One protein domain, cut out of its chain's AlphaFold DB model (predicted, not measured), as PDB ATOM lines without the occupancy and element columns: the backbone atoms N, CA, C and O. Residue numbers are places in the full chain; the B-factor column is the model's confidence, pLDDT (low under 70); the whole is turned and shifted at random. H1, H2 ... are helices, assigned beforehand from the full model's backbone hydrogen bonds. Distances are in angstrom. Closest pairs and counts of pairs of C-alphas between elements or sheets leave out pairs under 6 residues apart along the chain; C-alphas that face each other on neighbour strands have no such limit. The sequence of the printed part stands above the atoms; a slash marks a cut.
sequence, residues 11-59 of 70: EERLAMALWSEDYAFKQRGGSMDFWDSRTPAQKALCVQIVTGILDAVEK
ATOM      1  N   GLU A  11      39.098 -17.299 -14.600       91.00
ATOM      2  CA  GLU A  11      38.963 -16.777 -13.248       91.00
ATOM      3  C   GLU A  11      38.204 -17.750 -12.340       91.00
ATOM      4  O   GLU A  11      38.629 -18.002 -11.210       91.00
ATOM      5  N   GLU A  12      37.127 -18.367 -12.833       90.00
ATOM      6  CA  GLU A  12      36.378 -19.378 -12.083       90.00
ATOM      7  C   GLU A  12      37.201 -20.651 -11.900       90.00
ATOM      8  O   GLU A  12      37.196 -21.255 -10.824       90.00
ATOM      9  N   ARG A  13      37.957 -21.050 -12.932       90.94
ATOM     10  CA  ARG A  13      38.905 -22.168 -12.826       90.94
ATOM     11  C   ARG A  13      39.999 -21.885 -11.809       90.94
ATOM     12  O   ARG A  13      40.328 -22.763 -11.013       90.94
ATOM     13  N   LEU A  14      40.514 -20.660 -11.792       94.00
ATOM     14  CA  LEU A  14      41.500 -20.238 -10.811       94.00
ATOM     15  C   LEU A  14      40.922 -20.267  -9.391       94.00
ATOM     16  O   LEU A  14      41.591 -20.753  -8.483       94.00
ATOM     17  N   ALA A  15      39.674 -19.839  -9.197       93.75
ATOM     18  CA  ALA A  15      39.016 -19.934  -7.898       93.75
ATOM     19  C   ALA A  15      38.931 -21.388  -7.402       93.75
ATOM     20  O   ALA A  15      39.216 -21.661  -6.236       93.75
ATOM     21  N   MET A  16      38.592 -22.337  -8.283       92.88
ATOM     22  CA  MET A  16      38.577 -23.766  -7.939       92.88
ATOM     23  C   MET A  16      39.966 -24.290  -7.556       92.88
ATOM     24  O   MET A  16      40.067 -25.155  -6.694       92.88
ATOM     25  N   ALA A  17      41.038 -23.763  -8.150       93.50
ATOM     26  CA  ALA A  17      42.401 -24.151  -7.799       93.50
ATOM     27  C   ALA A  17      42.859 -23.543  -6.460       93.50
ATOM     28  O   ALA A  17      43.354 -24.265  -5.593       93.50
ATOM     29  N   LEU A  18      42.660 -22.232  -6.273       95.31
ATOM     30  CA  LEU A  18      43.074 -21.499  -5.068       95.31
ATOM     31  C   LEU A  18      42.358 -21.993  -3.808       95.31
ATOM     32  O   LEU A  18      42.957 -22.041  -2.737       95.31
ATOM     33  N   TRP A  19      41.088 -22.373  -3.942       94.31
ATOM     34  CA  TRP A  19      40.257 -22.876  -2.847       94.31
ATOM     35  C   TRP A  19      39.814 -24.318  -3.108       94.31
ATOM     36  O   TRP A  19      38.658 -24.671  -2.878       94.31
ATOM     37  N   SER A  20      40.733 -25.149  -3.600       91.94
ATOM     38  CA  SER A  20      40.463 -26.542  -3.984       91.94
ATOM     39  C   SER A  20      39.915 -27.399  -2.846       91.94
ATOM     40  O   SER A  20      39.013 -28.199  -3.078       91.94
ATOM     41  N   GLU A  21      40.369 -27.194  -1.609       90.56
ATOM     42  CA  GLU A  21      39.811 -27.884  -0.440       90.56
ATOM     43  C   GLU A  21      38.346 -27.492  -0.190       90.56
ATOM     44  O   GLU A  21      37.486 -28.354  -0.008       90.56
ATOM     45  N   ASP A  22      38.018 -26.198  -0.235       89.25
ATOM     46  CA  ASP A  22      36.630 -25.744  -0.094       89.25
ATOM     47  C   ASP A  22      35.760 -26.258  -1.247       89.25
ATOM     48  O   ASP A  22      34.612 -26.655  -1.030       89.25
ATOM     49  N   TYR A  23      36.308 -26.272  -2.462       88.06
ATOM     50  CA  TYR A  23      35.627 -26.796  -3.636       88.06
ATOM     51  C   TYR A  23      35.351 -28.300  -3.508       88.06
ATOM     52  O   TYR A  23      34.238 -28.739  -3.779       88.06
ATOM     53  N   ALA A  24      36.322 -29.085  -3.038       86.62
ATOM     54  CA  ALA A  24      36.193 -30.533  -2.909       86.62
ATOM     55  C   ALA A  24      35.297 -30.963  -1.736       86.62
ATOM     56  O   ALA A  24      34.559 -31.940  -1.856       86.62
ATOM     57  N   PHE A  25      35.356 -30.257  -0.600       80.56
ATOM     58  CA  PHE A  25      34.739 -30.725   0.648       80.56
ATOM     59  C   PHE A  25      33.497 -29.945   1.085       80.56
ATOM     60  O   PHE A  25      32.675 -30.482   1.831       80.56
ATOM     61  N   LYS A  26      33.344 -28.681   0.670       75.44
ATOM     62  CA  LYS A  26      32.257 -27.807   1.153       75.44
ATOM     63  C   LYS A  26      31.244 -27.452   0.073       75.44
ATOM     64  O   LYS A  26      30.099 -27.140   0.405       75.44
ATOM     65  N   GLN A  27      31.629 -27.510  -1.199       70.62
ATOM     66  CA  GLN A  27      30.718 -27.207  -2.291       70.62
ATOM     67  C   GLN A  27      29.722 -28.354  -2.516       70.62
ATOM     68  O   GLN A  27      30.098 -29.513  -2.638       70.62
ATOM     69  N   ARG A  28      28.428 -28.017  -2.600       70.12
ATOM     70  CA  ARG A  28      27.336 -28.971  -2.891       70.12
ATOM     71  C   ARG A  28      26.699 -28.779  -4.276       70.12
ATOM     72  O   ARG A  28      25.726 -29.454  -4.592       70.12
ATOM     73  N   GLY A  29      27.222 -27.846  -5.072       75.62
ATOM     74  CA  GLY A  29      26.756 -27.508  -6.422       75.62
ATOM     75  C   GLY A  29      27.874 -27.564  -7.465       75.62
ATOM     76  O   GLY A  29      28.976 -28.030  -7.181       75.62
ATOM     77  N   GLY A  30      27.606 -27.065  -8.671       82.44
ATOM     78  CA  GLY A  30      28.577 -27.056  -9.769       82.44
ATOM     79  C   GLY A  30      29.702 -26.026  -9.593       82.44
ATOM     80  O   GLY A  30      29.689 -25.205  -8.675       82.44
ATOM     81  N   SER A  31      30.663 -26.028 -10.522       84.69
ATOM     82  CA  SER A  31      31.748 -25.030 -10.611       84.69
ATOM     83  C   SER A  31      31.232 -23.586 -10.610       84.69
ATOM     84  O   SER A  31      31.794 -22.727  -9.934       84.69
ATOM     85  N   MET A  32      30.115 -23.328 -11.294       86.56
ATOM     86  CA  MET A  32      29.479 -22.008 -11.310       86.56
ATOM     87  C   MET A  32      28.843 -21.641  -9.966       86.56
ATOM     88  O   MET A  32      28.941 -20.495  -9.546       86.56
ATOM     89  N   ASP A  33      28.251 -22.595  -9.241       87.12
ATOM     90  CA  ASP A  33      27.719 -22.330  -7.894       87.12
ATOM     91  C   ASP A  33      28.846 -22.019  -6.905       87.12
ATOM     92  O   ASP A  33      28.690 -21.200  -5.999       87.12
ATOM     93  N   PHE A  34      30.000 -22.665  -7.088       90.31
ATOM     94  CA  PHE A  34      31.180 -22.376  -6.289       90.31
ATOM     95  C   PHE A  34      31.680 -20.961  -6.539       90.31
ATOM     96  O   PHE A  34      31.905 -20.213  -5.585       90.31
ATOM     97  N   TRP A  35      31.800 -20.577  -7.810       90.94
ATOM     98  CA  TRP A  35      32.156 -19.216  -8.178       90.94
ATOM     99  C   TRP A  35      31.161 -18.199  -7.624       90.94
ATOM    100  O   TRP A  35      31.568 -17.218  -7.003       90.94
ATOM    101  N   ASP A  36      29.861 -18.450  -7.764       89.88
ATOM    102  CA  ASP A  36      28.823 -17.546  -7.276       89.88
ATOM    103  C   ASP A  36      28.897 -17.344  -5.759       89.88
ATOM    104  O   ASP A  36      28.677 -16.227  -5.292       89.88
ATOM    105  N   SER A  37      29.322 -18.370  -5.013       91.00
ATOM    106  CA  SER A  37      29.553 -18.291  -3.564       91.00
ATOM    107  C   SER A  37      30.768 -17.451  -3.145       91.00
ATOM    108  O   SER A  37      30.902 -17.129  -1.963       91.00
ATOM    109  N   ARG A  38      31.689 -17.124  -4.066       93.38
ATOM    110  CA  ARG A  38      32.893 -16.344  -3.742       93.38
ATOM    111  C   ARG A  38      32.535 -14.897  -3.420       93.38
ATOM    112  O   ARG A  38      31.669 -14.289  -4.054       93.38
ATOM    113  N   THR A  39      33.254 -14.313  -2.466       95.62
ATOM    114  CA  THR A  39      33.081 -12.898  -2.123       95.62
ATOM    115  C   THR A  39      33.565 -11.994  -3.265       95.62
ATOM    116  O   THR A  39      34.431 -12.403  -4.044       95.62
ATOM    117  N   PRO A  40      33.086 -10.737  -3.362       95.88
ATOM    118  CA  PRO A  40      33.567  -9.797  -4.376       95.88
ATOM    119  C   PRO A  40      35.093  -9.629  -4.377       95.88
ATOM    120  O   PRO A  40      35.699  -9.551  -5.441       95.88
ATOM    121  N   ALA A  41      35.727  -9.651  -3.200       96.38
ATOM    122  CA  ALA A  41      37.180  -9.567  -3.071       96.38
ATOM    123  C   ALA A  41      37.899 -10.806  -3.635       96.38
ATOM    124  O   ALA A  41      38.902 -10.675  -4.330       96.38
ATOM    125  N   GLN A  42      37.369 -12.009  -3.385       95.94
ATOM    126  CA  GLN A  42      37.918 -13.252  -3.939       95.94
ATOM    127  C   GLN A  42      37.787 -13.298  -5.464       95.94
ATOM    128  O   GLN A  42      38.726 -13.701  -6.150       95.94
ATOM    129  N   LYS A  43      36.646 -12.842  -5.995       95.25
ATOM    130  CA  LYS A  43      36.439 -12.718  -7.444       95.25
ATOM    131  C   LYS A  43      37.417 -11.714  -8.055       95.25
ATOM    132  O   LYS A  43      38.076 -12.036  -9.038       95.25
ATOM    133  N   ALA A  44      37.575 -10.543  -7.431       95.75
ATOM    134  CA  ALA A  44      38.516  -9.515  -7.870       95.75
ATOM    135  C   ALA A  44      39.971 -10.012  -7.878       95.75
ATOM    136  O   ALA A  44      40.698  -9.734  -8.827       95.75
ATOM    137  N   LEU A  45      40.378 -10.794  -6.874       97.06
ATOM    138  CA  LEU A  45      41.705 -11.409  -6.837       97.06
ATOM    139  C   LEU A  45      41.929 -12.352  -8.029       97.06
ATOM    140  O   LEU A  45      42.980 -12.295  -8.663       97.06
ATOM    141  N   CYS A  46      40.945 -13.194  -8.358       96.44
ATOM    142  CA  CYS A  46      41.061 -14.111  -9.494       96.44
ATOM    143  C   CYS A  46      41.214 -13.350 -10.815       96.44
ATOM    144  O   CYS A  46      42.097 -13.681 -11.602       96.44
ATOM    145  N   VAL A  47      40.416 -12.293 -11.011       95.31
ATOM    146  CA  VAL A  47      40.530 -11.398 -12.175       95.31
ATOM    147  C   VAL A  47      41.926 -10.780 -12.239       95.31
ATOM    148  O   VAL A  47      42.590 -10.886 -13.262       95.31
ATOM    149  N   GLN A  48      42.416 -10.201 -11.140       96.38
ATOM    150  CA  GLN A  48      43.739  -9.567 -11.096       96.38
ATOM    151  C   GLN A  48      44.871 -10.535 -11.450       96.38
ATOM    152  O   GLN A  48      45.781 -10.166 -12.190       96.38
ATOM    153  N   ILE A  49      44.816 -11.771 -10.946       95.25
ATOM    154  CA  ILE A  49      45.823 -12.792 -11.248       95.25
ATOM    155  C   ILE A  49      45.757 -13.195 -12.723       95.25
ATOM    156  O   ILE A  49      46.794 -13.225 -13.381       95.25
ATOM    157  N   VAL A  50      44.564 -13.480 -13.259       94.38
ATOM    158  CA  VAL A  50      44.401 -13.856 -14.673       94.38
ATOM    159  C   VAL A  50      44.866 -12.729 -15.591       94.38
ATOM    160  O   VAL A  50      45.670 -12.982 -16.485       94.38
ATOM    161  N   THR A  51      44.455 -11.484 -15.334       92.81
ATOM    162  CA  THR A  51      44.931 -10.314 -16.085       92.81
ATOM    163  C   THR A  51      46.449 -10.176 -15.995       92.81
ATOM    164  O   THR A  51      47.100 -10.023 -17.019       92.81
ATOM    165  N   GLY A  52      47.041 -10.307 -14.803       92.25
ATOM    166  CA  GLY A  52      48.494 -10.223 -14.635       92.25
ATOM    167  C   GLY A  52      49.258 -11.311 -15.397       92.25
ATOM    168  O   GLY A  52      50.323 -11.039 -15.952       92.25
ATOM    169  N   ILE A  53      48.708 -12.529 -15.465       90.12
ATOM    170  CA  ILE A  53      49.271 -13.618 -16.271       90.12
ATOM    171  C   ILE A  53      49.189 -13.269 -17.758       90.12
ATOM    172  O   ILE A  53      50.203 -13.382 -18.441       90.12
ATOM    173  N   LEU A  54      48.024 -12.828 -18.248       88.44
ATOM    174  CA  LEU A  54      47.815 -12.435 -19.649       88.44
ATOM    175  C   LEU A  54      48.752 -11.292 -20.065       88.44
ATOM    176  O   LEU A  54      49.483 -11.426 -21.042       88.44
ATOM    177  N   ASP A  55      48.836 -10.239 -19.256       87.44
ATOM    178  CA  ASP A  55      49.767  -9.127 -19.450       87.44
ATOM    179  C   ASP A  55      51.231  -9.590 -19.500       87.44
ATOM    180  O   ASP A  55      52.034  -9.075 -20.281       87.44
ATOM    181  N   ALA A  56      51.616 -10.539 -18.640       83.94
ATOM    182  CA  ALA A  56      52.973 -11.075 -18.618       83.94
ATOM    183  C   ALA A  56      53.282 -11.908 -19.873       83.94
ATOM    184  O   ALA A  56      54.415 -11.855 -20.361       83.94
ATOM    185  N   VAL A  57      52.287 -12.635 -20.407       83.75
ATOM    186  CA  VAL A  57      52.396 -13.349 -21.692       83.75
ATOM    187  C   VAL A  57      52.733 -12.370 -22.806       83.75
ATOM    188  O   VAL A  57      53.687 -12.601 -23.547       83.75
ATOM    189  N   GLU A  58      51.972 -11.278 -22.891       80.88
ATOM    190  CA  GLU A  58      52.140 -10.259 -23.928       80.88
ATOM    191  C   GLU A  58      53.504  -9.564 -23.840       80.88
ATOM    192  O   GLU A  58      54.123  -9.286 -24.866       80.88
ATOM    193  N   LYS A  59      53.993  -9.297 -22.622       80.12
ATOM    194  CA  LYS A  59      55.206  -8.491 -22.404       80.12
ATOM    195  C   LYS A  59      56.517  -9.269 -22.527       80.12
ATOM    196  O   LYS A  59      57.494  -8.698 -23.003       80.12
TER     197      LYS A  59
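Overview. This is residues 11 to 59 of the 70 residues of an uncharacterized protein of Mesorhizobium sp. Pch-S (UniProt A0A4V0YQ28). One long helix, H4, packs by its first half on a small cluster of three short helices, and its last residues, 52 to 59, stick out from this body as a free arm. H1 packs on both H4 and H3, about perpendicular to each, while H2 lies near H1 and apart from H4. The printed part has 49 residues with four named helices, H1, H2, H3 and H4 along the chain, and no named strand; the class is all helix. The whole is only just loose, close to compact, with a radius of gyration of the C-alphas of 11.8 A, and spans 40 by 18 by 14 A, its length drawn out by the arm.

Arrangement. H4, residues 40 to 59, touches H1, residues 11 to 18, with residues 42 to 50 alone. Their closest C-alphas, of Cys 46 and Glu 11, are 5.1 A apart, and their lines are about perpendicular at 77 degrees. H1 also touches H3, residues 31 to 36, about perpendicular at 81 degrees; the closest C-alphas, of Glu 12 and Trp 35, are 5.8 A apart. H2, residues 20 to 25, is close to H1 but not clearly touching, with the C-alphas of Tyr 23 and Met 16 closest at 6.0 A. H2 and H4 are apart. In H1, H2, H3 and H4 every O i to N i+4 pair is within hydrogen-bond range.

Along the chain. H4 measures 28.2 A from C-alpha 40 at (33.567, -9.797, -4.376) to C-alpha 59 at (55.206, -8.491, -22.404). H1 begins at C-alpha 11 at (38.963, -16.777, -13.248) and measures 10.3 A; H2 measures 8.5 A and H3 8.7 A.

Size, cuts and confidence. The C-alphas farthest apart, of Arg 28 and Lys 59, are 39.7 A apart. The printed part has no cut, and its three links are tight. The mean pLDDT of the printed part is 89.4, and no printed residue is under 70.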